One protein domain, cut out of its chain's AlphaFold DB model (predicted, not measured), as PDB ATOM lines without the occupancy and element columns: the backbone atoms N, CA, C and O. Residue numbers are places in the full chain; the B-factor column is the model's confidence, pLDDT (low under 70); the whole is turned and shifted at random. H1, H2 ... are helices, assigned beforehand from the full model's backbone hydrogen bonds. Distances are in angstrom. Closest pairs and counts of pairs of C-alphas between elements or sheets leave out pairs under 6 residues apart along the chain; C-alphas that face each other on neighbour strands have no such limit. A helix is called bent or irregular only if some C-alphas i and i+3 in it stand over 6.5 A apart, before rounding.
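AT A GLANCE: This is residues 32 to 236 of the 249 residues of an uncharacterized protein of Legionella sainthelensi (UniProt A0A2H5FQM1). Two long arms make a V: the helical hairpin H3 and H4 is one, the single helix H5 the other, and residues 140 to 146 join them at its closed end. H2 fills the V near that end, packed on both arms; H7 folds back along H5, H8 reaches across to H4, and H6 sits apart past the far end of H5. The hairpin's tip, residues 102 to 107, sticks out. The printed part has 205 residues, with eight named helices, H1 to H8 in chain order, and no named strand; its class is all helix. It is loose, with a radius of gyration of the C-alphas of 21.6 A, and spans 69 by 47 by 29 A.

HOW THE PARTS SIT: Start at H1, residues 32 to 37, which touches residues 115 to 119 alone of H4, residues 107 to 139; the closest C-alphas, of Asp 34 and Ala 119, are 6.9 A apart. Next, H2, residues 40 to 60, touches H4 at a shallow tilt of 20 degrees, the same way, with the C-alphas of Ile 57 and Leu 137 closest at 5.5 A. H2 also touches H5, residues 147 to 180, at a shallow tilt of 21 degrees, opposite ways; the closest C-alphas, of Thr 44 and Ile 164, are 5.7 A apart. Look then at H3, residues 70 to 102: it forms a hairpin with H4, at a shallow tilt of 26 degrees, with the C-alphas of Leu 86 and Cys 123 closest at 5.3 A. With residues 71 to 78 alone H3 touches H2 at a steep tilt of 46 degrees, closest at the C-alphas of Gln 49 and Ser 78, 5.5 A. H6, residues 189 to 198, touches no helix. H7, residues 205 to 228, touches residues 163 to 177 alone of H5, opposite ways at a shallow tilt of 24 degrees; the C-alphas of Leu 170 and Ile 214 are closest, at 6.1 A. H8, residues 230 to 236, touches H5, where the closest C-alphas, of Asn 156 and Phe 231, are 7.3 A apart. H8 and H4 only just touch, with 3 pairs of C-alphas within 8 A. Every O i to N i+4 pair is within hydrogen-bond range in H1, H2, H3, H4, H5, H6 and H8, and 18 of 20 are in H7.

IN THESE COORDINATES: Find C-alpha 32 at (-9.808, 2.784, -33.954), where H1 begins. H2 is 30.1 A long, H3 48.7 A and H4 48.4 A. From C-alpha 147 at (-34.581, -31.103, -22.588), H5 runs 49.7 A. H7, 33.2 A, has a kink of 30 degrees near residue 222 and is only just irregular: C-alphas 223 and 226 are 6.9 A apart. H8 ends at C-alpha 236, at (-29.068, -16.938, -18.031).

THE WHOLE: The two C-alphas farthest apart, of Gln 144 and Ser 198, are 69.3 A from each other. The printed part has no cut and no long link. Mean pLDDT of the printed part is 75.6; 60 residues are under 70, among them residues 32 to 42, 182 to 203 and 221 to 232.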
ATOM      1  N   SER A  32     -10.171   4.156 -33.596       39.03
ATOM      2  CA  SER A  32      -9.808   2.784 -33.954       39.03
ATOM      3  C   SER A  32     -10.564   1.723 -33.160       39.03
ATOM      4  O   SER A  32     -10.743   0.631 -33.671       39.03
ATOM      5  N   TYR A  33     -11.065   2.009 -31.956       38.69
ATOM      6  CA  TYR A  33     -11.660   0.953 -31.129       38.69
ATOM      7  C   TYR A  33     -13.023   0.464 -31.643       38.69
ATOM      8  O   TYR A  33     -13.246  -0.740 -31.739       38.69
ATOM      9  N   ASP A  34     -13.934   1.376 -32.009       41.19
ATOM     10  CA  ASP A  34     -15.208   0.976 -32.627       41.19
ATOM     11  C   ASP A  34     -14.918   0.386 -34.026       41.19
ATOM     12  O   ASP A  34     -15.415  -0.685 -34.343       41.19
ATOM     13  N   ASN A  35     -14.003   0.975 -34.810       42.62
ATOM     14  CA  ASN A  35     -13.652   0.482 -36.152       42.62
ATOM     15  C   ASN A  35     -12.972  -0.906 -36.170       42.62
ATOM     16  O   ASN A  35     -13.287  -1.719 -37.036       42.62
ATOM     17  N   GLU A  36     -12.086  -1.222 -35.219       43.03
ATOM     18  CA  GLU A  36     -11.457  -2.549 -35.086       43.03
ATOM     19  C   GLU A  36     -12.480  -3.615 -34.665       43.03
ATOM     20  O   GLU A  36     -12.455  -4.744 -35.170       43.03
ATOM     21  N   LEU A  37     -13.422  -3.244 -33.789       46.16
ATOM     22  CA  LEU A  37     -14.533  -4.098 -33.363       46.16
ATOM     23  C   LEU A  37     -15.530  -4.411 -34.488       46.16
ATOM     24  O   LEU A  37     -16.188  -5.450 -34.433       46.16
ATOM     25  N   HIS A  38     -15.628  -3.549 -35.502       53.56
ATOM     26  CA  HIS A  38     -16.491  -3.741 -36.676       53.56
ATOM     27  C   HIS A  38     -15.853  -4.597 -37.771       53.56
ATOM     28  O   HIS A  38     -16.484  -4.857 -38.798       53.56
ATOM     29  N   THR A  39     -14.617  -5.073 -37.587       64.50
ATOM     30  CA  THR A  39     -14.015  -5.955 -38.588       64.50
ATOM     31  C   THR A  39     -14.688  -7.337 -38.564       64.50
ATOM     32  O   THR A  39     -14.926  -7.904 -37.491       64.50
ATOM     33  N   PRO A  40     -14.944  -7.957 -39.730       65.06
ATOM     34  CA  PRO A  40     -15.499  -9.306 -39.817       65.06
ATOM     35  C   PRO A  40     -14.722 -10.343 -39.015       65.06
ATOM     36  O   PRO A  40     -15.316 -11.265 -38.460       65.06
ATOM     37  N   ASN A  41     -13.398 -10.191 -38.943       66.38
ATOM     38  CA  ASN A  41     -12.520 -11.101 -38.215       66.38
ATOM     39  C   ASN A  41     -12.742 -11.009 -36.704       66.38
ATOM     40  O   ASN A  41     -12.881 -12.042 -36.048       66.38
ATOM     41  N   VAL A  42     -12.813  -9.794 -36.153       67.50
ATOM     42  CA  VAL A  42     -13.067  -9.586 -34.720       67.50
ATOM     43  C   VAL A  42     -14.483 -10.030 -34.358       67.50
ATOM     44  O   VAL A  42     -14.653 -10.780 -33.398       67.50
ATOM     45  N   LEU A  43     -15.477  -9.696 -35.185       71.75
ATOM     46  CA  LEU A  43     -16.856 -10.163 -35.021       71.75
ATOM     47  C   LEU A  43     -16.968 -11.688 -35.012       71.75
ATOM     48  O   LEU A  43     -17.564 -12.278 -34.111       71.75
ATOM     49  N   THR A  44     -16.347 -12.338 -35.994       77.31
ATOM     50  CA  THR A  44     -16.314 -13.801 -36.087       77.31
ATOM     51  C   THR A  44     -15.611 -14.408 -34.878       77.31
ATOM     52  O   THR A  44     -16.058 -15.426 -34.351       77.31
ATOM     53  N   LYS A  45     -14.526 -13.791 -34.398       80.56
ATOM     54  CA  LYS A  45     -13.822 -14.242 -33.195       80.56
ATOM     55  C   LYS A  45     -14.726 -14.171 -31.962       80.56
ATOM     56  O   LYS A  45     -14.771 -15.142 -31.214       80.56
ATOM     57  N   TYR A  46     -15.461 -13.076 -31.771       78.62
ATOM     58  CA  TYR A  46     -16.342 -12.896 -30.610       78.62
ATOM     59  C   TYR A  46     -17.481 -13.914 -30.604       78.62
ATOM     60  O   TYR A  46     -17.674 -14.602 -29.604       78.62
ATOM     61  N   LEU A  47     -18.150 -14.078 -31.748       82.75
ATOM     62  CA  LEU A  47     -19.219 -15.061 -31.918       82.75
ATOM     63  C   LEU A  47     -18.728 -16.489 -31.656       82.75
ATOM     64  O   LEU A  47     -19.399 -17.263 -30.979       82.75
ATOM     65  N   ASN A  48     -17.535 -16.839 -32.145       86.00
ATOM     66  CA  ASN A  48     -16.944 -18.152 -31.886       86.00
ATOM     67  C   ASN A  48     -16.650 -18.379 -30.399       86.00
ATOM     68  O   ASN A  48     -16.865 -19.479 -29.904       86.00
ATOM     69  N   GLN A  49     -16.160 -17.366 -29.683       85.50
ATOM     70  CA  GLN A  49     -15.892 -17.475 -28.246       85.50
ATOM     71  C   GLN A  49     -17.176 -17.742 -27.454       85.50
ATOM     72  O   GLN A  49     -17.190 -18.589 -26.565       85.50
ATOM     73  N   GLU A  50     -18.273 -17.075 -27.803       84.25
ATOM     74  CA  GLU A  50     -19.566 -17.291 -27.146       84.25
ATOM     75  C   GLU A  50     -20.165 -18.653 -27.495       84.25
ATOM     76  O   GLU A  50     -20.635 -19.348 -26.600       84.25
ATOM     77  N   ILE A  51     -20.087 -19.084 -28.760       88.50
ATOM     78  CA  ILE A  51     -20.502 -20.437 -29.168       88.50
ATOM     79  C   ILE A  51     -19.789 -21.494 -28.324       88.50
ATOM     80  O   ILE A  51     -20.446 -22.410 -27.836       88.50
ATOM     81  N   LYS A  52     -18.480 -21.345 -28.100       89.19
ATOM     82  CA  LYS A  52     -17.689 -22.291 -27.302       89.19
ATOM     83  C   LYS A  52     -18.170 -22.377 -25.858       89.19
ATOM     84  O   LYS A  52     -18.259 -23.476 -25.321       89.19
ATOM     85  N   PHE A  53     -18.551 -21.257 -25.246       86.62
ATOM     86  CA  PHE A  53     -19.183 -21.266 -23.922       86.62
ATOM     87  C   PHE A  53     -20.487 -22.075 -23.912       86.62
ATOM     88  O   PHE A  53     -20.679 -22.928 -23.049       86.62
ATOM     89  N   LEU A  54     -21.365 -21.859 -24.894       88.31
ATOM     90  CA  LEU A  54     -22.645 -22.573 -24.978       88.31
ATOM     91  C   LEU A  54     -22.466 -24.067 -25.274       88.31
ATOM     92  O   LEU A  54     -23.180 -24.901 -24.720       88.31
ATOM     93  N   GLU A  55     -21.515 -24.414 -26.139       91.19
ATOM     94  CA  GLU A  55     -21.150 -25.805 -26.418       91.19
ATOM     95  C   GLU A  55     -20.583 -26.479 -25.163       91.19
ATOM     96  O   GLU A  55     -20.945 -27.617 -24.877       91.19
ATOM     97  N   SER A  56     -19.792 -25.761 -24.357       88.94
ATOM     98  CA  SER A  56     -19.243 -26.278 -23.093       88.94
ATOM     99  C   SER A  56     -20.331 -26.603 -22.085       88.94
ATOM    100  O   SER A  56     -20.276 -27.648 -21.451       88.94
ATOM    101  N   ILE A  57     -21.346 -25.745 -21.977       86.50
ATOM    102  CA  ILE A  57     -22.516 -25.977 -21.122       86.50
ATOM    103  C   ILE A  57     -23.246 -27.264 -21.536       86.50
ATOM    104  O   ILE A  57     -23.629 -28.069 -20.687       86.50
ATOM    105  N   LEU A  58     -23.409 -27.498 -22.844       88.75
ATOM    106  CA  LEU A  58     -24.029 -28.726 -23.351       88.75
ATOM    107  C   LEU A  58     -23.172 -29.974 -23.103       88.75
ATOM    108  O   LEU A  58     -23.735 -31.036 -22.852       88.75
ATOM    109  N   GLU A  59     -21.846 -29.872 -23.198       89.62
ATOM    110  CA  GLU A  59     -20.930 -30.982 -22.905       89.62
ATOM    111  C   GLU A  59     -20.856 -31.278 -21.400       89.62
ATOM    112  O   GLU A  59     -20.894 -32.444 -21.009       89.62
ATOM    113  N   ALA A  60     -20.850 -30.246 -20.552       86.25
ATOM    114  CA  ALA A  60     -20.927 -30.389 -19.097       86.25
ATOM    115  C   ALA A  60     -22.222 -31.098 -18.682       86.25
ATOM    116  O   ALA A  60     -22.185 -32.047 -17.904       86.25
ATOM    117  N   ASN A  61     -23.355 -30.729 -19.289       86.38
ATOM    118  CA  ASN A  61     -24.635 -31.388 -19.027       86.38
ATOM    119  C   ASN A  61     -24.662 -32.874 -19.433       86.38
ATOM    120  O   ASN A  61     -25.497 -33.626 -18.946       86.38
ATOM    121  N   LYS A  62     -23.772 -33.317 -20.324       87.38
ATOM    122  CA  LYS A  62     -23.624 -34.737 -20.688       87.38
ATOM    123  C   LYS A  62     -22.574 -35.468 -19.842       87.38
ATOM    124  O   LYS A  62     -22.259 -36.609 -20.158       87.38
ATOM    125  N   GLY A  63     -21.949 -34.800 -18.869       83.12
ATOM    126  CA  GLY A  63     -20.812 -35.351 -18.127       83.12
ATOM    127  C   GLY A  63     -19.533 -35.509 -18.964       83.12
ATOM    128  O   GLY A  63     -18.627 -36.237 -18.571       83.12
ATOM    129  N   LEU A  64     -19.439 -34.850 -20.127       84.81
ATOM    130  CA  LEU A  64     -18.336 -35.028 -21.086       84.81
ATOM    131  C   LEU A  64     -17.265 -33.931 -21.011       84.81
ATOM    132  O   LEU A  64     -16.205 -34.057 -21.628       84.81
ATOM    133  N   LEU A  65     -17.519 -32.850 -20.271       85.25
ATOM    134  CA  LEU A  65     -16.561 -31.758 -20.132       85.25
ATOM    135  C   LEU A  65     -15.532 -32.067 -19.038       85.25
ATOM    136  O   LEU A  65     -15.852 -32.081 -17.854       85.25
ATOM    137  N   THR A  66     -14.276 -32.254 -19.439       81.00
ATOM    138  CA  THR A  66     -13.138 -32.416 -18.521       81.00
ATOM    139  C   THR A  66     -12.242 -31.177 -18.527       81.00
ATOM    140  O   THR A  66     -12.201 -30.436 -19.515       81.00
ATOM    141  N   GLU A  67     -11.473 -30.955 -17.456       77.38
ATOM    142  CA  GLU A  67     -10.502 -29.845 -17.376       77.38
ATOM    143  C   GLU A  67      -9.445 -29.901 -18.489       77.38
ATOM    144  O   GLU A  67      -8.989 -28.874 -18.990       77.38
ATOM    145  N   GLU A  68      -9.088 -31.107 -18.929       80.44
ATOM    146  CA  GLU A  68      -8.104 -31.302 -19.992       80.44
ATOM    147  C   GLU A  68      -8.678 -31.129 -21.401       80.44
ATOM    148  O   GLU A  68      -7.902 -30.979 -22.358       80.44
ATOM    149  N   SER A  69     -10.010 -31.124 -21.534       81.12
ATOM    150  CA  SER A  69     -10.686 -31.006 -22.822       81.12
ATOM    151  C   SER A  69     -10.288 -29.718 -23.545       81.12
ATOM    152  O   SER A  69     -10.105 -28.652 -22.946       81.12
ATOM    153  N   THR A  70     -10.176 -29.804 -24.873       84.69
ATOM    154  CA  THR A  70      -9.921 -28.639 -25.732       84.69
ATOM    155  C   THR A  70     -10.929 -27.532 -25.450       84.69
ATOM    156  O   THR A  70     -10.557 -26.371 -25.324       84.69
ATOM    157  N   LEU A  71     -12.194 -27.906 -25.276       83.50
ATOM    158  CA  LEU A  71     -13.293 -26.979 -25.082       83.50
ATOM    159  C   LEU A  71     -13.184 -26.206 -23.749       83.50
ATOM    160  O   LEU A  71     -13.355 -24.989 -23.742       83.50
ATOM    161  N   SER A  72     -12.770 -26.862 -22.657       79.88
ATOM    162  CA  SER A  72     -12.497 -26.195 -21.369       79.88
ATOM    163  C   SER A  72     -11.353 -25.171 -21.465       79.88
ATOM    164  O   SER A  72     -11.483 -24.017 -21.042       79.88
ATOM    165  N   LYS A  73     -10.246 -25.532 -22.130       85.81
ATOM    166  CA  LYS A  73      -9.118 -24.610 -22.378       85.81
ATOM    167  C   LYS A  73      -9.532 -23.408 -23.227       85.81
ATOM    168  O   LYS A  73      -9.069 -22.282 -23.015       85.81
ATOM    169  N   GLU A  74     -10.408 -23.635 -24.198       85.50
ATOM    170  CA  GLU A  74     -10.933 -22.586 -25.061       85.50
ATOM    171  C   GLU A  74     -11.888 -21.632 -24.334       85.50
ATOM    172  O   GLU A  74     -11.848 -20.428 -24.602       85.50
ATOM    173  N   VAL A  75     -12.689 -22.126 -23.386       86.75
ATOM    174  CA  VAL A  75     -13.500 -21.296 -22.481       86.75
ATOM    175  C   VAL A  75     -12.615 -20.398 -21.626       86.75
ATOM    176  O   VAL A  75     -12.793 -19.178 -21.642       86.75
ATOM    177  N   ALA A  76     -11.596 -20.960 -20.970       85.38
ATOM    178  CA  ALA A  76     -10.670 -20.182 -20.145       85.38
ATOM    179  C   ALA A  76      -9.953 -19.091 -20.964       85.38
ATOM    180  O   ALA A  76      -9.808 -17.946 -20.530       85.38
ATOM    181  N   THR A  77      -9.548 -19.426 -22.194       85.38
ATOM    182  CA  THR A  77      -8.949 -18.472 -23.140       85.38
ATOM    183  C   THR A  77      -9.935 -17.373 -23.538       85.38
ATOM    184  O   THR A  77      -9.562 -16.203 -23.637       85.38
ATOM    185  N   SER A  78     -11.196 -17.735 -23.765       86.19
ATOM    186  CA  SER A  78     -12.258 -16.799 -24.138       86.19
ATOM    187  C   SER A  78     -12.576 -15.821 -23.008       86.19
ATOM    188  O   SER A  78     -12.722 -14.630 -23.276       86.19
ATOM    189  N   LEU A  79     -12.610 -16.298 -21.758       86.94
ATOM    190  CA  LEU A  79     -12.813 -15.461 -20.577       86.94
ATOM    191  C   LEU A  79     -11.675 -14.445 -20.417       86.94
ATOM    192  O   LEU A  79     -11.927 -13.246 -20.454       86.94
ATOM    193  N   ARG A  80     -10.415 -14.902 -20.382       85.25
ATOM    194  CA  ARG A  80      -9.239 -14.008 -20.291       85.25
ATOM    195  C   ARG A  80      -9.217 -12.945 -21.386       85.25
ATOM    196  O   ARG A  80      -8.815 -11.809 -21.162       85.25
ATOM    197  N   PHE A  81      -9.644 -13.312 -22.590       82.19
ATOM    198  CA  PHE A  81      -9.715 -12.373 -23.699       82.19
ATOM    199  C   PHE A  81     -10.780 -11.281 -23.475       82.19
ATOM    200  O   PHE A  81     -10.531 -10.118 -23.785       82.19
ATOM    201  N   ALA A  82     -11.946 -11.627 -22.925       83.06
ATOM    202  CA  ALA A  82     -12.976 -10.647 -22.584       83.06
ATOM    203  C   ALA A  82     -12.552  -9.722 -21.430       83.06
ATOM    204  O   ALA A  82     -12.850  -8.528 -21.477       83.06
ATOM    205  N   GLU A  83     -11.818 -10.255 -20.451       84.81
ATOM    206  CA  GLU A  83     -11.214  -9.483 -19.359       84.81
ATOM    207  C   GLU A  83     -10.222  -8.444 -19.898       84.81
ATOM    208  O   GLU A  83     -10.353  -7.249 -19.633       84.81
ATOM    209  N   TYR A  84      -9.291  -8.889 -20.747       82.88
ATOM    210  CA  TYR A  84      -8.310  -8.025 -21.398       82.88
ATOM    211  C   TYR A  84      -8.971  -6.917 -22.233       82.88
ATOM    212  O   TYR A  84      -8.559  -5.755 -22.188       82.88
ATOM    213  N   ASP A  85     -10.019  -7.249 -22.994       79.00
ATOM    214  CA  ASP A  85     -10.755  -6.253 -23.771       79.00
ATOM    215  C   ASP A  85     -11.423  -5.206 -22.868       79.00
ATOM    216  O   ASP A  85     -11.362  -4.012 -23.177       79.00
ATOM    217  N   LEU A  86     -12.025  -5.624 -21.750       85.12
ATOM    218  CA  LEU A  86     -12.626  -4.713 -20.775       85.12
ATOM    219  C   LEU A  86     -11.577  -3.790 -20.141       85.12
ATOM    220  O   LEU A  86     -11.808  -2.579 -20.043       85.12
ATOM    221  N   GLU A  87     -10.420  -4.329 -19.753       82.75
ATOM    222  CA  GLU A  87      -9.312  -3.554 -19.188       82.75
ATOM    223  C   GLU A  87      -8.832  -2.484 -20.179       82.75
ATOM    224  O   GLU A  87      -8.778  -1.291 -19.857       82.75
ATOM    225  N   ARG A  88      -8.568  -2.884 -21.428       82.56
ATOM    226  CA  ARG A  88      -8.117  -1.978 -22.491       82.56
ATOM    227  C   ARG A  88      -9.103  -0.829 -22.720       82.56
ATOM    228  O   ARG A  88      -8.684   0.324 -22.838       82.56
ATOM    229  N   VAL A  89     -10.406  -1.113 -22.770       79.06
ATOM    230  CA  VAL A  89     -11.436  -0.075 -22.979       79.06
ATOM    231  C   VAL A  89     -11.576   0.843 -21.786       79.06
ATOM    232  O   VAL A  89     -11.733   2.049 -21.963       79.06
ATOM    233  N   THR A  90     -11.490   0.290 -20.581       82.62
ATOM    234  CA  THR A  90     -11.522   1.071 -19.344       82.62
ATOM    235  C   THR A  90     -10.371   2.075 -19.325       82.62
ATOM    236  O   THR A  90     -10.586   3.266 -19.088       82.62
ATOM    237  N   ASN A  91      -9.165   1.629 -19.679       80.25
ATOM    238  CA  ASN A  91      -7.989   2.491 -19.787       80.25
ATOM    239  C   ASN A  91      -8.171   3.590 -20.843       80.25
ATOM    240  O   ASN A  91      -7.875   4.757 -20.572       80.25
ATOM    241  N   ASN A  92      -8.723   3.254 -22.013       79.50
ATOM    242  CA  ASN A  92      -8.999   4.240 -23.059       79.50
ATOM    243  C   ASN A  92     -10.044   5.279 -22.609       79.50
ATOM    244  O   ASN A  92      -9.809   6.484 -22.698       79.50
ATOM    245  N   PHE A  93     -11.167   4.831 -22.040       83.12
ATOM    246  CA  PHE A  93     -12.197   5.717 -21.499       83.12
ATOM    247  C   PHE A  93     -11.622   6.683 -20.454       83.12
ATOM    248  O   PHE A  93     -11.864   7.889 -20.530       83.12
ATOM    249  N   ASN A  94     -10.795   6.190 -19.527       84.56
ATOM    250  CA  ASN A  94     -10.142   7.012 -18.508       84.56
ATOM    251  C   ASN A  94      -9.192   8.058 -19.120       84.56
ATOM    252  O   ASN A  94      -9.171   9.219 -18.688       84.56
ATOM    253  N   ALA A  95      -8.435   7.680 -20.153       81.44
ATOM    254  CA  ALA A  95      -7.551   8.592 -20.874       81.44
ATOM    255  C   ALA A  95      -8.342   9.710 -21.573       81.44
ATOM    256  O   ALA A  95      -8.027  10.894 -21.405       81.44
ATOM    257  N   VAL A  96      -9.412   9.362 -22.294       80.06
ATOM    258  CA  VAL A  96     -10.296  10.324 -22.974       80.06
ATOM    259  C   VAL A  96     -11.006  11.226 -21.972       80.06
ATOM    260  O   VAL A  96     -11.025  12.446 -22.136       80.06
ATOM    261  N   GLN A  97     -11.520  10.665 -20.878       84.44
ATOM    262  CA  GLN A  97     -12.159  11.433 -19.813       84.44
ATOM    263  C   GLN A  97     -11.189  12.448 -19.189       84.44
ATOM    264  O   GLN A  97     -11.581  13.579 -18.884       84.44
ATOM    265  N   THR A  98      -9.916  12.080 -19.034       86.69
ATOM    266  CA  THR A  98      -8.865  12.977 -18.535       86.69
ATOM    267  C   THR A  98      -8.570  14.112 -19.518       86.69
ATOM    268  O   THR A  98      -8.477  15.267 -19.096       86.69
ATOM    269  N   LYS A  99      -8.481  13.821 -20.825       84.25
ATOM    270  CA  LYS A  99      -8.324  14.843 -21.879       84.25
ATOM    271  C   LYS A  99      -9.518  15.802 -21.909       84.25
ATOM    272  O   LYS A  99      -9.336  17.017 -21.863       84.25
ATOM    273  N   PHE A 100     -10.738  15.266 -21.883       78.06
ATOM    274  CA  PHE A 100     -11.973  16.049 -21.918       78.06
ATOM    275  C   PHE A 100     -12.105  16.998 -20.715       78.06
ATOM    276  O   PHE A 100     -12.479  18.160 -20.874       78.06
ATOM    277  N   LYS A 101     -11.727  16.551 -19.505       83.56
ATOM    278  CA  LYS A 101     -11.700  17.406 -18.300       83.56
ATOM    279  C   LYS A 101     -10.800  18.638 -18.469       83.56
ATOM    280  O   LYS A 101     -11.124  19.683 -17.901       83.56
ATOM    281  N   LYS A 102      -9.706  18.522 -19.235       83.62
ATOM    282  CA  LYS A 102      -8.750  19.610 -19.510       83.62
ATOM    283  C   LYS A 102      -9.208  20.536 -20.646       83.62
ATOM    284  O   LYS A 102      -8.939  21.729 -20.579       83.62
ATOM    285  N   ALA A 103      -9.934  20.026 -21.642       76.88
ATOM    286  CA  ALA A 103     -10.318  20.754 -22.858       76.88
ATOM    287  C   ALA A 103     -11.850  20.775 -23.087       76.88
ATOM    288  O   ALA A 103     -12.350  20.359 -24.128       76.88
ATOM    289  N   LYS A 104     -12.607  21.291 -22.105       62.94
ATOM    290  CA  LYS A 104     -14.087  21.221 -21.977       62.94
ATOM    291  C   LYS A 104     -14.943  21.770 -23.147       62.94
ATOM    292  O   LYS A 104     -16.166  21.739 -23.045       62.94
ATOM    293  N   LYS A 105     -14.348  22.303 -24.220       74.00
ATOM    294  CA  LYS A 105     -15.055  22.893 -25.379       74.00
ATOM    295  C   LYS A 105     -14.713  22.240 -26.726       74.00
ATOM    296  O   LYS A 105     -15.139  22.747 -27.757       74.00
ATOM    297  N   ASP A 106     -13.966  21.141 -26.727       74.19
ATOM    298  CA  ASP A 106     -13.609  20.430 -27.954       74.19
ATOM    299  C   ASP A 106     -14.726  19.442 -28.358       74.19
ATOM    300  O   ASP A 106     -15.009  18.465 -27.655       74.19
ATOM    301  N   GLU A 107     -15.396  19.719 -29.483       71.31
ATOM    302  CA  GLU A 107     -16.463  18.869 -30.028       71.31
ATOM    303  C   GLU A 107     -15.955  17.489 -30.470       71.31
ATOM    304  O   GLU A 107     -16.682  16.500 -30.327       71.31
ATOM    305  N   ASN A 108     -14.699  17.384 -30.921       70.25
ATOM    306  CA  ASN A 108     -14.094  16.105 -31.291       70.25
ATOM    307  C   ASN A 108     -13.874  15.241 -30.046       70.25
ATOM    308  O   ASN A 108     -14.256  14.069 -30.043       70.25
ATOM    309  N   LEU A 109     -13.374  15.826 -28.950       69.12
ATOM    310  CA  LEU A 109     -13.220  15.106 -27.677       69.12
ATOM    311  C   LEU A 109     -14.569  14.684 -27.076       69.12
ATOM    312  O   LEU A 109     -14.651  13.649 -26.415       69.12
ATOM    313  N   LYS A 110     -15.643  15.452 -27.304       71.12
ATOM    314  CA  LYS A 110     -17.003  15.062 -26.891       71.12
ATOM    315  C   LYS A 110     -17.499  13.839 -27.666       71.12
ATOM    316  O   LYS A 110     -18.109  12.945 -27.078       71.12
ATOM    317  N   SER A 111     -17.244  13.800 -28.972       70.88
ATOM    318  CA  SER A 111     -17.572  12.651 -29.820       70.88
ATOM    319  C   SER A 111     -16.796  11.399 -29.386       70.88
ATOM    320  O   SER A 111     -17.391  10.353 -29.134       70.88
ATOM    321  N   GLU A 112     -15.485  11.537 -29.176       72.44
ATOM    322  CA  GLU A 112     -14.597  10.471 -28.695       72.44
ATOM    323  C   GLU A 112     -15.014   9.943 -27.309       72.44
ATOM    324  O   GLU A 112     -15.050   8.732 -27.075       72.44
ATOM    325  N   GLN A 113     -15.414  10.831 -26.393       76.00
ATOM    326  CA  GLN A 113     -15.936  10.443 -25.081       76.00
ATOM    327  C   GLN A 113     -17.222   9.612 -25.193       76.00
ATOM    328  O   GLN A 113     -17.398   8.640 -24.459       76.00
ATOM    329  N   ASN A 114     -18.129   9.973 -26.103       75.06
ATOM    330  CA  ASN A 114     -19.357   9.211 -26.314       75.06
ATOM    331  C   ASN A 114     -19.072   7.832 -26.924       75.06
ATOM    332  O   ASN A 114     -19.627   6.840 -26.451       75.06
ATOM    333  N   ALA A 115     -18.183   7.754 -27.918       70.62
ATOM    334  CA  ALA A 115     -17.791   6.491 -28.543       70.62
ATOM    335  C   ALA A 115     -17.138   5.537 -27.527       70.62
ATOM    336  O   ALA A 115     -17.570   4.394 -27.373       70.62
ATOM    337  N   THR A 116     -16.168   6.028 -26.751       73.75
ATOM    338  CA  THR A 116     -15.502   5.234 -25.703       73.75
ATOM    339  C   THR A 116     -16.453   4.815 -24.581       73.75
ATOM    340  O   THR A 116     -16.345   3.699 -24.079       73.75
ATOM    341  N   LYS A 117     -17.439   5.649 -24.223       79.06
ATOM    342  CA  LYS A 117     -18.494   5.279 -23.265       79.06
ATOM    343  C   LYS A 117     -19.381   4.141 -23.781       79.06
ATOM    344  O   LYS A 117     -19.698   3.225 -23.026       79.06
ATOM    345  N   ILE A 118     -19.793   4.194 -25.050       76.06
ATOM    346  CA  ILE A 118     -20.605   3.140 -25.679       76.06
ATOM    347  C   ILE A 118     -19.812   1.829 -25.738       76.06
ATOM    348  O   ILE A 118     -20.335   0.778 -25.369       76.06
ATOM    349  N   ALA A 119     -18.550   1.895 -26.160       72.88
ATOM    350  CA  ALA A 119     -17.644   0.752 -26.180       72.88
ATOM    351  C   ALA A 119     -17.486   0.119 -24.788       72.88
ATOM    352  O   ALA A 119     -17.627  -1.096 -24.651       72.88
ATOM    353  N   LEU A 120     -17.280   0.938 -23.749       81.62
ATOM    354  CA  LEU A 120     -17.157   0.466 -22.369       81.62
ATOM    355  C   LEU A 120     -18.398  -0.308 -21.925       81.62
ATOM    356  O   LEU A 120     -18.270  -1.423 -21.428       81.62
ATOM    357  N   ALA A 121     -19.592   0.235 -22.171       81.19
ATOM    358  CA  ALA A 121     -20.842  -0.435 -21.820       81.19
ATOM    359  C   ALA A 121     -20.996  -1.795 -22.527       81.19
ATOM    360  O   ALA A 121     -21.400  -2.777 -21.903       81.19
ATOM    361  N   LYS A 122     -20.630  -1.888 -23.815       77.62
ATOM    362  CA  LYS A 122     -20.655  -3.158 -24.563       77.62
ATOM    363  C   LYS A 122     -19.698  -4.189 -23.953       77.62
ATOM    364  O   LYS A 122     -20.102  -5.329 -23.735       77.62
ATOM    365  N   CYS A 123     -18.457  -3.798 -23.655       80.81
ATOM    366  CA  CYS A 123     -17.453  -4.692 -23.070       80.81
ATOM    367  C   CYS A 123     -17.824  -5.139 -21.654       80.81
ATOM    368  O   CYS A 123     -17.666  -6.313 -21.339       80.81
ATOM    369  N   GLN A 124     -18.379  -4.244 -20.833       85.69
ATOM    370  CA  GLN A 124     -18.883  -4.579 -19.498       85.69
ATOM    371  C   GLN A 124     -20.010  -5.613 -19.563       85.69
ATOM    372  O   GLN A 124     -19.968  -6.615 -18.854       85.69
ATOM    373  N   ASN A 125     -20.990  -5.402 -20.447       82.12
ATOM    374  CA  ASN A 125     -22.095  -6.343 -20.628       82.12
ATOM    375  C   ASN A 125     -21.600  -7.709 -21.116       82.12
ATOM    376  O   ASN A 125     -22.026  -8.741 -20.602       82.12
ATOM    377  N   ARG A 126     -20.672  -7.719 -22.078       82.81
ATOM    378  CA  ARG A 126     -20.070  -8.951 -22.592       82.81
ATOM    379  C   ARG A 126     -19.297  -9.703 -21.508       82.81
ATOM    380  O   ARG A 126     -19.509 -10.901 -21.356       82.81
ATOM    381  N   TRP A 127     -18.438  -9.011 -20.757       87.00
ATOM    382  CA  TRP A 127     -17.682  -9.600 -19.650       87.00
ATOM    383  C   TRP A 127     -18.616 -10.251 -18.632       87.00
ATOM    384  O   TRP A 127     -18.503 -11.447 -18.384       87.00
ATOM    385  N   LYS A 128     -19.607  -9.496 -18.140       86.25
ATOM    386  CA  LYS A 128     -20.600  -9.992 -17.181       86.25
ATOM    387  C   LYS A 128     -21.319 -11.242 -17.693       86.25
ATOM    388  O   LYS A 128     -21.543 -12.186 -16.944       86.25
ATOM    389  N   ARG A 129     -21.675 -11.273 -18.980       84.25
ATOM    390  CA  ARG A 129     -22.308 -12.447 -19.589       84.25
ATOM    391  C   ARG A 129     -21.376 -13.657 -19.605       84.25
ATOM    392  O   ARG A 129     -21.808 -14.748 -19.255       84.25
ATOM    393  N   MET A 130     -20.123 -13.478 -20.018       85.50
ATOM    394  CA  MET A 130     -19.146 -14.571 -20.073       85.50
ATOM    395  C   MET A 130     -18.800 -15.093 -18.678       85.50
ATOM    396  O   MET A 130     -18.695 -16.301 -18.497       85.50
ATOM    397  N   GLU A 131     -18.710 -14.208 -17.689       87.44
ATOM    398  CA  GLU A 131     -18.562 -14.562 -16.278       87.44
ATOM    399  C   GLU A 131     -19.762 -15.380 -15.775       87.44
ATOM    400  O   GLU A 131     -19.583 -16.456 -15.212       87.44
ATOM    401  N   ASN A 132     -20.993 -14.949 -16.067       83.81
ATOM    402  CA  ASN A 132     -22.199 -15.701 -15.708       83.81
ATOM    403  C   ASN A 132     -22.251 -17.086 -16.375       83.81
ATOM    404  O   ASN A 132     -22.569 -18.074 -15.717       83.81
ATOM    405  N   LEU A 133     -21.920 -17.174 -17.668       84.06
ATOM    406  CA  LEU A 133     -21.836 -18.452 -18.381       84.06
ATOM    407  C   LEU A 133     -20.754 -19.357 -17.779       84.06
ATOM    408  O   LEU A 133     -20.963 -20.563 -17.685       84.06
ATOM    409  N   ASN A 134     -19.625 -18.787 -17.349       86.31
ATOM    410  CA  ASN A 134     -18.566 -19.523 -16.665       86.31
ATOM    411  C   ASN A 134     -19.037 -20.072 -15.312       86.31
ATOM    412  O   ASN A 134     -18.770 -21.224 -14.991       86.31
ATOM    413  N   ASN A 135     -19.771 -19.276 -14.535       84.19
ATOM    414  CA  ASN A 135     -20.320 -19.719 -13.252       84.19
ATOM    415  C   ASN A 135     -21.304 -20.879 -13.445       84.19
ATOM    416  O   ASN A 135     -21.158 -21.915 -12.806       84.19
ATOM    417  N   ILE A 136     -22.230 -20.752 -14.401       79.94
ATOM    418  CA  ILE A 136     -23.154 -21.834 -14.773       79.94
ATOM    419  C   ILE A 136     -22.392 -23.095 -15.176       79.94
ATOM    420  O   ILE A 136     -22.750 -24.192 -14.758       79.94
ATOM    421  N   LEU A 137     -21.329 -22.953 -15.968       83.50
ATOM    422  CA  LEU A 137     -20.513 -24.083 -16.401       83.50
ATOM    423  C   LEU A 137     -19.915 -24.862 -15.221       83.50
ATOM    424  O   LEU A 137     -19.847 -26.086 -15.283       83.50
ATOM    425  N   HIS A 138     -19.503 -24.165 -14.160       81.12
ATOM    426  CA  HIS A 138     -18.981 -24.784 -12.940       81.12
ATOM    427  C   HIS A 138     -20.074 -25.366 -12.031       81.12
ATOM    428  O   HIS A 138     -19.785 -26.252 -11.228       81.12
ATOM    429  N   GLU A 139     -21.310 -24.876 -12.133       80.50
ATOM    430  CA  GLU A 139     -22.442 -25.343 -11.326       80.50
ATOM    431  C   GLU A 139     -23.160 -26.554 -11.937       80.50
ATOM    432  O   GLU A 139     -23.676 -27.394 -11.194       80.50
ATOM    433  N   ILE A 140     -23.187 -26.660 -13.271       78.81
ATOM    434  CA  ILE A 140     -23.873 -27.741 -13.984       78.81
ATOM    435  C   ILE A 140     -23.224 -29.089 -13.684       78.81
ATOM    436  O   ILE A 140     -22.035 -29.309 -13.912       78.81
ATOM    437  N   LYS A 141     -24.064 -30.030 -13.260       75.06
ATOM    438  CA  LYS A 141     -23.756 -31.461 -13.214       75.06
ATOM    439  C   LYS A 141     -24.432 -32.190 -14.373       75.06
ATOM    440  O   LYS A 141     -25.323 -31.655 -15.034       75.06
ATOM    441  N   GLU A 142     -24.004 -33.427 -14.591       82.19
ATOM    442  CA  GLU A 142     -24.599 -34.330 -15.575       82.19
ATOM    443  C   GLU A 142     -26.131 -34.402 -15.416       82.19
ATOM    444  O   GLU A 142     -26.650 -34.501 -14.304       82.19
ATOM    445  N   GLU A 143     -26.836 -34.294 -16.546       79.56
ATOM    446  CA  GLU A 143     -28.296 -34.360 -16.684       79.56
ATOM    447  C   GLU A 143     -29.110 -33.312 -15.893       79.56
ATOM    448  O   GLU A 143     -30.325 -33.456 -15.748       79.56
ATOM    449  N   GLN A 144     -28.495 -32.220 -15.423       79.81
ATOM    450  CA  GLN A 144     -29.216 -31.171 -14.687       79.81
ATOM    451  C   GLN A 144     -30.052 -30.230 -15.561       79.81
ATOM    452  O   GLN A 144     -31.062 -29.702 -15.098       79.81
ATOM    453  N   LEU A 145     -29.648 -29.986 -16.808       81.75
ATOM    454  CA  LEU A 145     -30.426 -29.169 -17.733       81.75
ATOM    455  C   LEU A 145     -31.520 -30.012 -18.377       81.75
ATOM    456  O   LEU A 145     -31.249 -31.018 -19.041       81.75
ATOM    457  N   ASP A 146     -32.762 -29.547 -18.260       81.94
ATOM    458  CA  ASP A 146     -33.882 -30.193 -18.923       81.94
ATOM    459  C   ASP A 146     -33.766 -30.142 -20.463       81.94
ATOM    460  O   ASP A 146     -32.976 -29.403 -21.072       81.94
ATOM    461  N   LYS A 147     -34.591 -30.958 -21.125       85.12
ATOM    462  CA  LYS A 147     -34.581 -31.103 -22.588       85.12
ATOM    463  C   LYS A 147     -34.937 -29.808 -23.325       85.12
ATOM    464  O   LYS A 147     -34.424 -29.599 -24.426       85.12
ATOM    465  N   ASN A 148     -35.790 -28.960 -22.755       84.31
ATOM    466  CA  ASN A 148     -36.220 -27.708 -23.375       84.31
ATOM    467  C   ASN A 148     -35.097 -26.669 -23.321       84.31
ATOM    468  O   ASN A 148     -34.794 -26.055 -24.343       84.31
ATOM    469  N   ILE A 149     -34.412 -26.552 -22.182       82.25
ATOM    470  CA  ILE A 149     -33.231 -25.696 -22.013       82.25
ATOM    471  C   ILE A 149     -32.115 -26.147 -22.966       82.25
ATOM    472  O   ILE A 149     -31.532 -25.336 -23.691       82.25
ATOM    473  N   CYS A 150     -31.871 -27.457 -23.065       84.75
ATOM    474  CA  CYS A 150     -30.916 -28.010 -24.027       84.75
ATOM    475  C   CYS A 150     -31.295 -27.704 -25.488       84.75
ATOM    476  O   CYS A 150     -30.421 -27.444 -26.320       84.75
ATOM    477  N   ALA A 151     -32.585 -27.755 -25.833       87.50
ATOM    478  CA  ALA A 151     -33.066 -27.416 -27.171       87.50
ATOM    479  C   ALA A 151     -32.891 -25.919 -27.476       87.50
ATOM    480  O   ALA A 151     -32.446 -25.568 -28.574       87.50
ATOM    481  N   GLN A 152     -33.162 -25.052 -26.498       83.94
ATOM    482  CA  GLN A 152     -32.945 -23.611 -26.604       83.94
ATOM    483  C   GLN A 152     -31.462 -23.291 -26.832       83.94
ATOM    484  O   GLN A 152     -31.134 -22.601 -27.795       83.94
ATOM    485  N   LEU A 153     -30.551 -23.878 -26.048       85.62
ATOM    486  CA  LEU A 153     -29.102 -23.733 -26.237       85.62
ATOM    487  C   LEU A 153     -28.641 -24.134 -27.645       85.62
ATOM    488  O   LEU A 153     -27.887 -23.406 -28.292       85.62
ATOM    489  N   LYS A 154     -29.131 -25.264 -28.167       90.00
ATOM    490  CA  LYS A 154     -28.815 -25.706 -29.536       90.00
ATOM    491  C   LYS A 154     -29.329 -24.724 -30.594       90.00
ATOM    492  O   LYS A 154     -28.629 -24.458 -31.572       90.00
ATOM    493  N   SER A 155     -30.529 -24.178 -30.402       88.56
ATOM    494  CA  SER A 155     -31.103 -23.154 -31.286       88.56
ATOM    495  C   SER A 155     -30.274 -21.862 -31.277       88.56
ATOM    496  O   SER A 155     -29.966 -21.294 -32.329       88.56
ATOM    497  N   ASN A 156     -29.832 -21.448 -30.092       84.06
ATOM    498  CA  ASN A 156     -28.980 -20.284 -29.875       84.06
ATOM    499  C   ASN A 156     -27.626 -20.437 -30.585       84.06
ATOM    500  O   ASN A 156     -27.241 -19.581 -31.382       84.06
ATOM    501  N   ILE A 157     -26.950 -21.578 -30.399       89.56
ATOM    502  CA  ILE A 157     -25.699 -21.908 -31.103       89.56
ATOM    503  C   ILE A 157     -25.895 -21.860 -32.622       89.56
ATOM    504  O   ILE A 157     -25.083 -21.271 -33.337       89.56
ATOM    505  N   LYS A 158     -26.985 -22.448 -33.134       90.75
ATOM    506  CA  LYS A 158     -27.301 -22.426 -34.570       90.75
ATOM    507  C   LYS A 158     -27.470 -20.998 -35.091       90.75
ATOM    508  O   LYS A 158     -26.995 -20.684 -36.178       90.75
ATOM    509  N   THR A 159     -28.113 -20.131 -34.315       86.06
ATOM    510  CA  THR A 159     -28.305 -18.721 -34.668       86.06
ATOM    511  C   THR A 159     -26.967 -17.990 -34.779       86.06
ATOM    512  O   THR A 159     -26.719 -17.338 -35.793       86.06
ATOM    513  N   LEU A 160     -26.065 -18.169 -33.808       86.38
ATOM    514  CA  LEU A 160     -24.721 -17.578 -33.846       86.38
ATOM    515  C   LEU A 160     -23.893 -18.106 -35.029       86.38
ATOM    516  O   LEU A 160     -23.262 -17.318 -35.736       86.38
ATOM    517  N   LYS A 161     -23.954 -19.413 -35.317       90.69
ATOM    518  CA  LYS A 161     -23.284 -20.018 -36.485       90.69
ATOM    519  C   LYS A 161     -23.795 -19.435 -37.808       90.69
ATOM    520  O   LYS A 161     -22.989 -19.046 -38.648       90.69
ATOM    521  N   ASN A 162     -25.107 -19.247 -37.953       89.81
ATOM    522  CA  ASN A 162     -25.684 -18.604 -39.141       89.81
ATOM    523  C   ASN A 162     -25.194 -17.155 -39.326       89.81
ATOM    524  O   ASN A 162     -25.039 -16.689 -40.458       89.81
ATOM    525  N   ILE A 163     -24.962 -16.424 -38.231       85.31
ATOM    526  CA  ILE A 163     -24.397 -15.068 -38.290       85.31
ATOM    527  C   ILE A 163     -22.946 -15.127 -38.784       85.31
ATOM    528  O   ILE A 163     -22.598 -14.373 -39.693       85.31
ATOM    529  N   ILE A 164     -22.129 -16.048 -38.262       86.31
ATOM    530  CA  ILE A 164     -20.752 -16.275 -38.737       86.31
ATOM    531  C   ILE A 164     -20.738 -16.604 -40.234       86.31
ATOM    532  O   ILE A 164     -19.974 -16.000 -40.989       86.31
ATOM    533  N   ASP A 165     -21.615 -17.498 -40.690       88.62
ATOM    534  CA  ASP A 165     -21.713 -17.867 -42.105       88.62
ATOM    535  C   ASP A 165     -22.073 -16.662 -42.979       88.62
ATOM    536  O   ASP A 165     -21.488 -16.449 -44.048       88.62
ATOM    537  N   LYS A 166     -22.995 -15.816 -42.506       86.69
ATOM    538  CA  LYS A 166     -23.369 -14.578 -43.196       86.69
ATOM    539  C   LYS A 166     -22.199 -13.597 -43.264       86.69
ATOM    540  O   LYS A 166     -21.959 -13.034 -44.334       86.69
ATOM    541  N   ILE A 167     -21.456 -13.414 -42.172       80.38
ATOM    542  CA  ILE A 167     -20.247 -12.576 -42.137       80.38
ATOM    543  C   ILE A 167     -19.204 -13.118 -43.120       80.38
ATOM    544  O   ILE A 167     -18.674 -12.354 -43.928       80.38
ATOM    545  N   SER A 168     -18.955 -14.430 -43.123       80.88
ATOM    546  CA  SER A 168     -18.019 -15.083 -44.045       80.88
ATOM    547  C   SER A 168     -18.413 -14.863 -45.506       80.88
ATOM    548  O   SER A 168     -17.584 -14.479 -46.332       80.88
ATOM    549  N   HIS A 169     -19.696 -15.035 -45.834       84.94
ATOM    550  CA  HIS A 169     -20.219 -14.820 -47.186       84.94
ATOM    551  C   HIS A 169     -20.060 -13.373 -47.655       84.94
ATOM    552  O   HIS A 169     -19.603 -13.120 -48.771       84.94
ATOM    553  N   LEU A 170     -20.416 -12.414 -46.799       77.81
ATOM    554  CA  LEU A 170     -20.262 -10.987 -47.079       77.81
ATOM    555  C   LEU A 170     -18.787 -10.607 -47.247       77.81
ATOM    556  O   LEU A 170     -18.446  -9.912 -48.201       77.81
ATOM    557  N   THR A 171     -17.910 -11.140 -46.396       74.38
ATOM    558  CA  THR A 171     -16.458 -10.915 -46.462       74.38
ATOM    559  C   THR A 171     -15.866 -11.475 -47.751       74.38
ATOM    560  O   THR A 171     -15.124 -10.782 -48.437       74.38
ATOM    561  N   LYS A 172     -16.253 -12.690 -48.162       77.31
ATOM    562  CA  LYS A 172     -15.833 -13.264 -49.453       77.31
ATOM    563  C   LYS A 172     -16.270 -12.390 -50.626       77.31
ATOM    564  O   LYS A 172     -15.479 -12.145 -51.532       77.31
ATOM    565  N   LYS A 173     -17.509 -11.887 -50.610       78.19
ATOM    566  CA  LYS A 173     -18.004 -10.967 -51.646       78.19
ATOM    567  C   LYS A 173     -17.235  -9.648 -51.670       78.19
ATOM    568  O   LYS A 173     -16.908  -9.176 -52.756       78.19
ATOM    569  N   ALA A 174     -16.943  -9.075 -50.503       72.00
ATOM    570  CA  ALA A 174     -16.124  -7.873 -50.391       72.00
ATOM    571  C   ALA A 174     -14.713  -8.121 -50.942       72.00
ATOM    572  O   ALA A 174     -14.240  -7.328 -51.748       72.00
ATOM    573  N   ASN A 175     -14.099  -9.261 -50.612       68.19
ATOM    574  CA  ASN A 175     -12.766  -9.630 -51.091       68.19
ATOM    575  C   ASN A 175     -12.706  -9.794 -52.613       68.19
ATOM    576  O   ASN A 175     -11.725  -9.394 -53.224       68.19
ATOM    577  N   VAL A 176     -13.753 -10.320 -53.256       76.25
ATOM    578  CA  VAL A 176     -13.808 -10.383 -54.730       76.25
ATOM    579  C   VAL A 176     -13.783  -8.980 -55.350       76.25
ATOM    580  O   VAL A 176     -13.117  -8.764 -56.359       76.25
ATOM    581  N   ILE A 177     -14.497  -8.021 -54.751       71.25
ATOM    582  CA  ILE A 177     -14.483  -6.620 -55.200       71.25
ATOM    583  C   ILE A 177     -13.112  -5.994 -54.914       71.25
ATOM    584  O   ILE A 177     -12.571  -5.301 -55.769       71.25
ATOM    585  N   TYR A 178     -12.539  -6.273 -53.745       67.31
ATOM    586  CA  TYR A 178     -11.215  -5.806 -53.352       67.31
ATOM    587  C   TYR A 178     -10.130  -6.273 -54.328       67.31
ATOM    588  O   TYR A 178      -9.443  -5.440 -54.915       67.31
ATOM    589  N   GLU A 179     -10.027  -7.577 -54.589       69.12
ATOM    590  CA  GLU A 179      -9.023  -8.135 -55.506       69.12
ATOM    591  C   GLU A 179      -9.188  -7.601 -56.935       69.12
ATOM    592  O   GLU A 179      -8.198  -7.341 -57.613       69.12
ATOM    593  N   LYS A 180     -10.425  -7.345 -57.386       76.44
ATOM    594  CA  LYS A 180     -10.685  -6.735 -58.702       76.44
ATOM    595  C   LYS A 180     -10.054  -5.346 -58.849       76.44
ATOM    596  O   LYS A 180      -9.689  -4.962 -59.956       76.44
ATOM    597  N   TYR A 181      -9.945  -4.597 -57.756       72.00
ATOM    598  CA  TYR A 181      -9.401  -3.238 -57.738       72.00
ATOM    599  C   TYR A 181      -8.063  -3.157 -57.004       72.00
ATOM    600  O   TYR A 181      -7.668  -2.070 -56.590       72.00
ATOM    601  N   ARG A 182      -7.370  -4.302 -56.856       68.12
ATOM    602  CA  ARG A 182      -6.210  -4.458 -55.972       68.12
ATOM    603  C   ARG A 182      -5.153  -3.359 -56.147       68.12
ATOM    604  O   ARG A 182      -4.632  -2.816 -55.178       68.12
ATOM    605  N   ASP A 183      -4.873  -3.023 -57.398       66.56
ATOM    606  CA  ASP A 183      -3.809  -2.093 -57.785       66.56
ATOM    607  C   ASP A 183      -4.131  -0.618 -57.496       66.56
ATOM    608  O   ASP A 183      -3.275   0.246 -57.700       66.56
ATOM    609  N   LEU A 184      -5.358  -0.326 -57.052       66.00
ATOM    610  CA  LEU A 184      -5.831   1.008 -56.682       66.00
ATOM    611  C   LEU A 184      -5.839   1.235 -55.158       66.00
ATOM    612  O   LEU A 184      -6.044   2.368 -54.724       66.00
ATOM    613  N   TRP A 185      -5.647   0.198 -54.331       60.31
ATOM    614  CA  TRP A 185      -5.674   0.334 -52.866       60.31
ATOM    615  C   TRP A 185      -4.344   0.835 -52.303       60.31
ATOM    616  O   TRP A 185      -3.277   0.506 -52.814       60.31
ATOM    617  N   GLY A 186      -4.410   1.599 -51.209       49.78
ATOM    618  CA  GLY A 186      -3.232   2.144 -50.520       49.78
ATOM    619  C   GLY A 186      -2.620   3.376 -51.192       49.78
ATOM    620  O   GLY A 186      -1.656   3.945 -50.682       49.78
ATOM    621  N   GLU A 187      -3.184   3.817 -52.316       55.38
ATOM    622  CA  GLU A 187      -2.803   5.068 -52.955       55.38
ATOM    623  C   GLU A 187      -3.613   6.239 -52.403       55.38
ATOM    624  O   GLU A 187      -4.797   6.120 -52.091       55.38
ATOM    625  N   ASN A 188      -2.975   7.403 -52.282       55.69
ATOM    626  CA  ASN A 188      -3.703   8.620 -51.953       55.69
ATOM    627  C   ASN A 188      -4.618   9.022 -53.124       55.69
ATOM    628  O   ASN A 188      -4.433   8.599 -54.267       55.69
ATOM    629  N   LYS A 189      -5.608   9.870 -52.839       49.88
ATOM    630  CA  LYS A 189      -6.623  10.288 -53.817       49.88
ATOM    631  C   LYS A 189      -6.024  10.796 -55.140       49.88
ATOM    632  O   LYS A 189      -6.536  10.468 -56.205       49.88
ATOM    633  N   GLU A 190      -4.931  11.549 -55.062       55.06
ATOM    634  CA  GLU A 190      -4.259  12.159 -56.214       55.06
ATOM    635  C   GLU A 190      -3.551  11.119 -57.106       55.06
ATOM    636  O   GLU A 190      -3.528  11.251 -58.329       55.06
ATOM    637  N   ASN A 191      -3.015  10.050 -56.510       60.53
ATOM    638  CA  ASN A 191      -2.407   8.931 -57.231       60.53
ATOM    639  C   ASN A 191      -3.463   7.989 -57.828       60.53
ATOM    640  O   ASN A 191      -3.311   7.562 -58.973       60.53
ATOM    641  N   ILE A 192      -4.580   7.764 -57.123       60.03
ATOM    642  CA  ILE A 192      -5.717   6.982 -57.635       60.03
ATOM    643  C   ILE A 192      -6.303   7.629 -58.894       60.03
ATOM    644  O   ILE A 192      -6.544   6.932 -59.876       60.03
ATOM    645  N   GLU A 193      -6.525   8.948 -58.891       59.62
ATOM    646  CA  GLU A 193      -7.056   9.676 -60.054       59.62
ATOM    647  C   GLU A 193      -6.107   9.551 -61.259       59.62
ATOM    648  O   GLU A 193      -6.536   9.136 -62.335       59.62
ATOM    649  N   LYS A 194      -4.796   9.741 -61.054       63.38
ATOM    650  CA  LYS A 194      -3.774   9.540 -62.099       63.38
ATOM    651  C   LYS A 194      -3.713   8.095 -62.606       63.38
ATOM    652  O   LYS A 194      -3.513   7.874 -63.803       63.38
ATOM    653  N   LYS A 195      -3.892   7.092 -61.739       64.00
ATOM    654  CA  LYS A 195      -3.970   5.676 -62.140       64.00
ATOM    655  C   LYS A 195      -5.243   5.361 -62.912       64.00
ATOM    656  O   LYS A 195      -5.169   4.626 -63.887       64.00
ATOM    657  N   LEU A 196      -6.391   5.903 -62.523       63.62
ATOM    658  CA  LEU A 196      -7.657   5.724 -63.243       63.62
ATOM    659  C   LEU A 196      -7.674   6.455 -64.593       63.62
ATOM    660  O   LEU A 196      -8.357   6.021 -65.510       63.62
ATOM    661  N   GLU A 197      -6.931   7.553 -64.732       64.69
ATOM    662  CA  GLU A 197      -6.767   8.251 -66.012       64.69
ATOM    663  C   GLU A 197      -5.779   7.531 -66.942       64.69
ATOM    664  O   GLU A 197      -5.992   7.468 -68.155       64.69
ATOM    665  N   SER A 198      -4.700   6.967 -66.385       64.12
ATOM    666  CA  SER A 198      -3.658   6.257 -67.149       64.12
ATOM    667  C   SER A 198      -4.000   4.797 -67.456       64.12
ATOM    668  O   SER A 198      -3.579   4.261 -68.484       64.12
ATOM    669  N   SER A 199      -4.790   4.139 -66.607       61.12
ATOM    670  CA  SER A 199      -5.349   2.816 -66.865       61.12
ATOM    671  C   SER A 199      -6.756   2.966 -67.435       61.12
ATOM    672  O   SER A 199      -7.544   3.769 -66.966       61.12
ATOM    673  N   LYS A 200      -7.157   2.151 -68.414       60.44
ATOM    674  CA  LYS A 200      -8.571   2.102 -68.854       60.44
ATOM    675  C   LYS A 200      -9.510   1.499 -67.787       60.44
ATOM    676  O   LYS A 200     -10.623   1.083 -68.112       60.44
ATOM    677  N   LEU A 201      -9.060   1.375 -66.535       56.84
ATOM    678  CA  LEU A 201      -9.842   0.837 -65.433       56.84
ATOM    679  C   LEU A 201     -10.786   1.929 -64.938       56.84
ATOM    680  O   LEU A 201     -10.366   2.974 -64.464       56.84
ATOM    681  N   SER A 202     -12.083   1.654 -65.012       62.91
ATOM    682  CA  SER A 202     -13.086   2.391 -64.252       62.91
ATOM    683  C   SER A 202     -13.688   1.448 -63.219       62.91
ATOM    684  O   SER A 202     -13.970   0.279 -63.502       62.91
ATOM    685  N   ILE A 203     -13.862   1.937 -61.992       65.19
ATOM    686  CA  ILE A 203     -14.589   1.180 -60.977       65.19
ATOM    687  C   ILE A 203     -16.054   1.175 -61.386       65.19
ATOM    688  O   ILE A 203     -16.677   2.219 -61.590       65.19
ATOM    689  N   GLU A 204     -16.622  -0.015 -61.532       71.31
ATOM    690  CA  GLU A 204     -17.982  -0.130 -62.011       71.31
ATOM    691  C   GLU A 204     -18.940   0.336 -60.914       71.31
ATOM    692  O   GLU A 204     -18.929  -0.180 -59.796       71.31
ATOM    693  N   LYS A 205     -19.849   1.261 -61.241       69.44
ATOM    694  CA  LYS A 205     -20.866   1.772 -60.301       69.44
ATOM    695  C   LYS A 205     -21.677   0.659 -59.622       69.44
ATOM    696  O   LYS A 205     -22.158   0.831 -58.504       69.44
ATOM    697  N   LYS A 206     -21.840  -0.488 -60.294       76.19
ATOM    698  CA  LYS A 206     -22.510  -1.675 -59.746       76.19
ATOM    699  C   LYS A 206     -21.726  -2.305 -58.588       76.19
ATOM    700  O   LYS A 206     -22.346  -2.818 -57.666       76.19
ATOM    701  N   ASP A 207     -20.398  -2.258 -58.627       71.75
ATOM    702  CA  ASP A 207     -19.531  -2.860 -57.615       71.75
ATOM    703  C   ASP A 207     -19.366  -1.927 -56.406       71.75
ATOM    704  O   ASP A 207     -19.411  -2.417 -55.281       71.75
ATOM    705  N   ILE A 208     -19.367  -0.600 -56.608       66.50
ATOM    706  CA  ILE A 208     -19.475   0.389 -55.513       66.50
ATOM    707  C   ILE A 208     -20.758   0.154 -54.707       66.50
ATOM    708  O   ILE A 208     -20.705  -0.061 -53.500       66.50
ATOM    709  N   LYS A 209     -21.914   0.092 -55.383       70.50
ATOM    710  CA  LYS A 209     -23.205  -0.153 -54.720       70.50
ATOM    711  C   LYS A 209     -23.244  -1.484 -53.972       70.50
ATOM    712  O   LYS A 209     -23.806  -1.564 -52.886       70.50
ATOM    713  N   LYS A 210     -22.677  -2.551 -54.549       73.31
ATOM    714  CA  LYS A 210     -22.580  -3.847 -53.859       73.31
ATOM    715  C   LYS A 210     -21.733  -3.731 -52.597       73.31
ATOM    716  O   LYS A 210     -22.116  -4.302 -51.583       73.31
ATOM    717  N   PHE A 211     -20.612  -3.016 -52.665       67.25
ATOM    718  CA  PHE A 211     -19.733  -2.814 -51.523       67.25
ATOM    719  C   PHE A 211     -20.440  -2.025 -50.412       67.25
ATOM    720  O   PHE A 211     -20.483  -2.496 -49.283       67.25
ATOM    721  N   GLU A 212     -21.111  -0.916 -50.735       67.94
ATOM    722  CA  GLU A 212     -21.918  -0.141 -49.775       67.94
ATOM    723  C   GLU A 212     -22.991  -0.996 -49.084       67.94
ATOM    724  O   GLU A 212     -23.152  -0.932 -47.866       67.94
ATOM    725  N   VAL A 213     -23.695  -1.845 -49.844       73.81
ATOM    726  CA  VAL A 213     -24.691  -2.775 -49.285       73.81
ATOM    727  C   VAL A 213     -24.039  -3.796 -48.353       73.81
ATOM    728  O   VAL A 213     -24.599  -4.099 -47.299       73.81
ATOM    729  N   ILE A 214     -22.872  -4.334 -48.716       67.38
ATOM    730  CA  ILE A 214     -22.130  -5.275 -47.865       67.38
ATOM    731  C   ILE A 214     -21.739  -4.602 -46.547       67.38
ATOM    732  O   ILE A 214     -22.015  -5.169 -45.491       67.38
ATOM    733  N   ILE A 215     -21.172  -3.394 -46.606       66.31
ATOM    734  CA  ILE A 215     -20.748  -2.632 -45.424       66.31
ATOM    735  C   ILE A 215     -21.937  -2.323 -44.519       66.31
ATOM    736  O   ILE A 215     -21.921  -2.709 -43.356       66.31
ATOM    737  N   SER A 216     -23.008  -1.743 -45.066       66.69
ATOM    738  CA  SER A 216     -24.214  -1.445 -44.288       66.69
ATOM    739  C   SER A 216     -24.810  -2.706 -43.654       66.69
ATOM    740  O   SER A 216     -25.279  -2.659 -42.522       66.69
ATOM    741  N   THR A 217     -24.745  -3.857 -44.332       72.56
ATOM    742  CA  THR A 217     -25.225  -5.125 -43.762       72.56
ATOM    743  C   THR A 217     -24.343  -5.615 -42.609       72.56
ATOM    744  O   THR A 217     -24.869  -6.190 -41.657       72.56
ATOM    745  N   LEU A 218     -23.021  -5.440 -42.691       68.00
ATOM    746  CA  LEU A 218     -22.089  -5.819 -41.624       68.00
ATOM    747  C   LEU A 218     -22.233  -4.902 -40.401       68.00
ATOM    748  O   LEU A 218     -22.318  -5.408 -39.284       68.00
ATOM    749  N   GLU A 219     -22.350  -3.589 -40.617       66.38
ATOM    750  CA  GLU A 219     -22.641  -2.603 -39.566       66.38
ATOM    751  C   GLU A 219     -23.972  -2.932 -38.866       66.38
ATOM    752  O   GLU A 219     -24.035  -3.020 -37.639       66.38
ATOM    753  N   ASP A 220     -25.025  -3.216 -39.638       71.19
ATOM    754  CA  ASP A 220     -26.326  -3.631 -39.107       71.19
ATOM    755  C   ASP A 220     -26.240  -4.907 -38.266       71.19
ATOM    756  O   ASP A 220     -26.898  -5.012 -37.229       71.19
ATOM    757  N   LEU A 221     -25.467  -5.902 -38.719       69.88
ATOM    758  CA  LEU A 221     -25.261  -7.141 -37.972       69.88
ATOM    759  C   LEU A 221     -24.585  -6.849 -36.636       69.88
ATOM    760  O   LEU A 221     -25.097  -7.284 -35.610       69.88
ATOM    761  N   TYR A 222     -23.508  -6.062 -36.642       65.94
ATOM    762  CA  TYR A 222     -22.811  -5.659 -35.426       65.94
ATOM    763  C   TYR A 222     -23.748  -4.934 -34.450       65.94
ATOM    764  O   TYR A 222     -23.825  -5.280 -33.272       65.94
ATOM    765  N   HIS A 223     -24.494  -3.933 -34.922       66.12
ATOM    766  CA  HIS A 223     -25.363  -3.134 -34.056       66.12
ATOM    767  C   HIS A 223     -26.552  -3.923 -33.507       66.12
ATOM    768  O   HIS A 223     -27.074  -3.578 -32.446       66.12
ATOM    769  N   LYS A 224     -26.961  -4.991 -34.199       66.69
ATOM    770  CA  LYS A 224     -28.009  -5.906 -33.742       66.69
ATOM    771  C   LYS A 224     -27.487  -7.008 -32.828       66.69
ATOM    772  O   LYS A 224     -28.317  -7.614 -32.161       66.69
ATOM    773  N   LEU A 225     -26.172  -7.234 -32.721       64.88
ATOM    774  CA  LEU A 225     -25.611  -8.249 -31.822       64.88
ATOM    775  C   LEU A 225     -26.143  -8.132 -30.383       64.88
ATOM    776  O   LEU A 225     -26.620  -9.134 -29.871       64.88
ATOM    777  N   PRO A 226     -26.202  -6.946 -29.740       59.28
ATOM    778  CA  PRO A 226     -26.804  -6.803 -28.411       59.28
ATOM    779  C   PRO A 226     -28.244  -7.325 -28.304       59.28
ATOM    780  O   PRO A 226     -28.557  -8.020 -27.345       59.28
ATOM    781  N   GLN A 227     -29.105  -7.052 -29.293       60.25
ATOM    782  CA  GLN A 227     -30.473  -7.594 -29.344       60.25
ATOM    783  C   GLN A 227     -30.476  -9.091 -29.663       60.25
ATOM    784  O   GLN A 227     -31.266  -9.849 -29.112       60.25
ATOM    785  N   GLN A 228     -29.554  -9.535 -30.515       57.03
ATOM    786  CA  GLN A 228     -29.328 -10.947 -30.792       57.03
ATOM    787  C   GLN A 228     -28.729 -11.676 -29.592       57.03
ATOM    788  O   GLN A 228     -28.716 -12.886 -29.610       57.03
ATOM    789  N   TYR A 229     -28.278 -11.001 -28.538       64.81
ATOM    790  CA  TYR A 229     -27.875 -11.651 -27.296       64.81
ATOM    791  C   TYR A 229     -28.958 -11.661 -26.227       64.81
ATOM    792  O   TYR A 229     -28.752 -12.273 -25.183       64.81
ATOM    793  N   GLN A 230     -30.119 -11.053 -26.480       66.75
ATOM    794  CA  GLN A 230     -31.230 -11.089 -25.535       66.75
ATOM    795  C   GLN A 230     -31.636 -12.535 -25.213       66.75
ATOM    796  O   GLN A 230     -31.900 -12.846 -24.060       66.75
ATOM    797  N   PHE A 231     -31.546 -13.452 -26.185       67.38
ATOM    798  CA  PHE A 231     -31.789 -14.876 -25.941       67.38
ATOM    799  C   PHE A 231     -30.776 -15.521 -24.976       67.38
ATOM    800  O   PHE A 231     -31.077 -16.556 -24.382       67.38
ATOM    801  N   LEU A 232     -29.551 -14.982 -24.872       66.06
ATOM    802  CA  LEU A 232     -28.543 -15.459 -23.919       66.06
ATOM    803  C   LEU A 232     -28.848 -14.943 -22.530       66.06
ATOM    804  O   LEU A 232     -28.719 -15.696 -21.576       66.06
ATOM    805  N   ASP A 233     -29.268 -13.688 -22.431       70.12
ATOM    806  CA  ASP A 233     -29.662 -13.098 -21.160       70.12
ATOM    807  C   ASP A 233     -30.937 -13.801 -20.630       70.12
ATOM    808  O   ASP A 233     -30.970 -14.213 -19.477       70.12
ATOM    809  N   GLU A 234     -31.906 -14.117 -21.501       72.38
ATOM    810  CA  GLU A 234     -33.082 -14.951 -21.183       72.38
ATOM    811  C   GLU A 234     -32.713 -16.387 -20.765       72.38
ATOM    812  O   GLU A 234     -33.350 -16.969 -19.888       72.38
ATOM    813  N   PHE A 235     -31.684 -16.976 -21.384       70.88
ATOM    814  CA  PHE A 235     -31.151 -18.276 -20.968       70.88
ATOM    815  C   PHE A 235     -30.472 -18.198 -19.594       70.88
ATOM    816  O   PHE A 235     -30.658 -19.080 -18.760       70.88
ATOM    817  N   LEU A 236     -29.689 -17.147 -19.336       69.94
ATOM    818  CA  LEU A 236     -29.068 -16.938 -18.031       69.94
ATOM    819  C   LEU A 236     -30.138 -16.792 -16.943       69.94
ATOM    820  O   LEU A 236     -30.003 -17.403 -15.885       69.94
TER     821      LEU A 236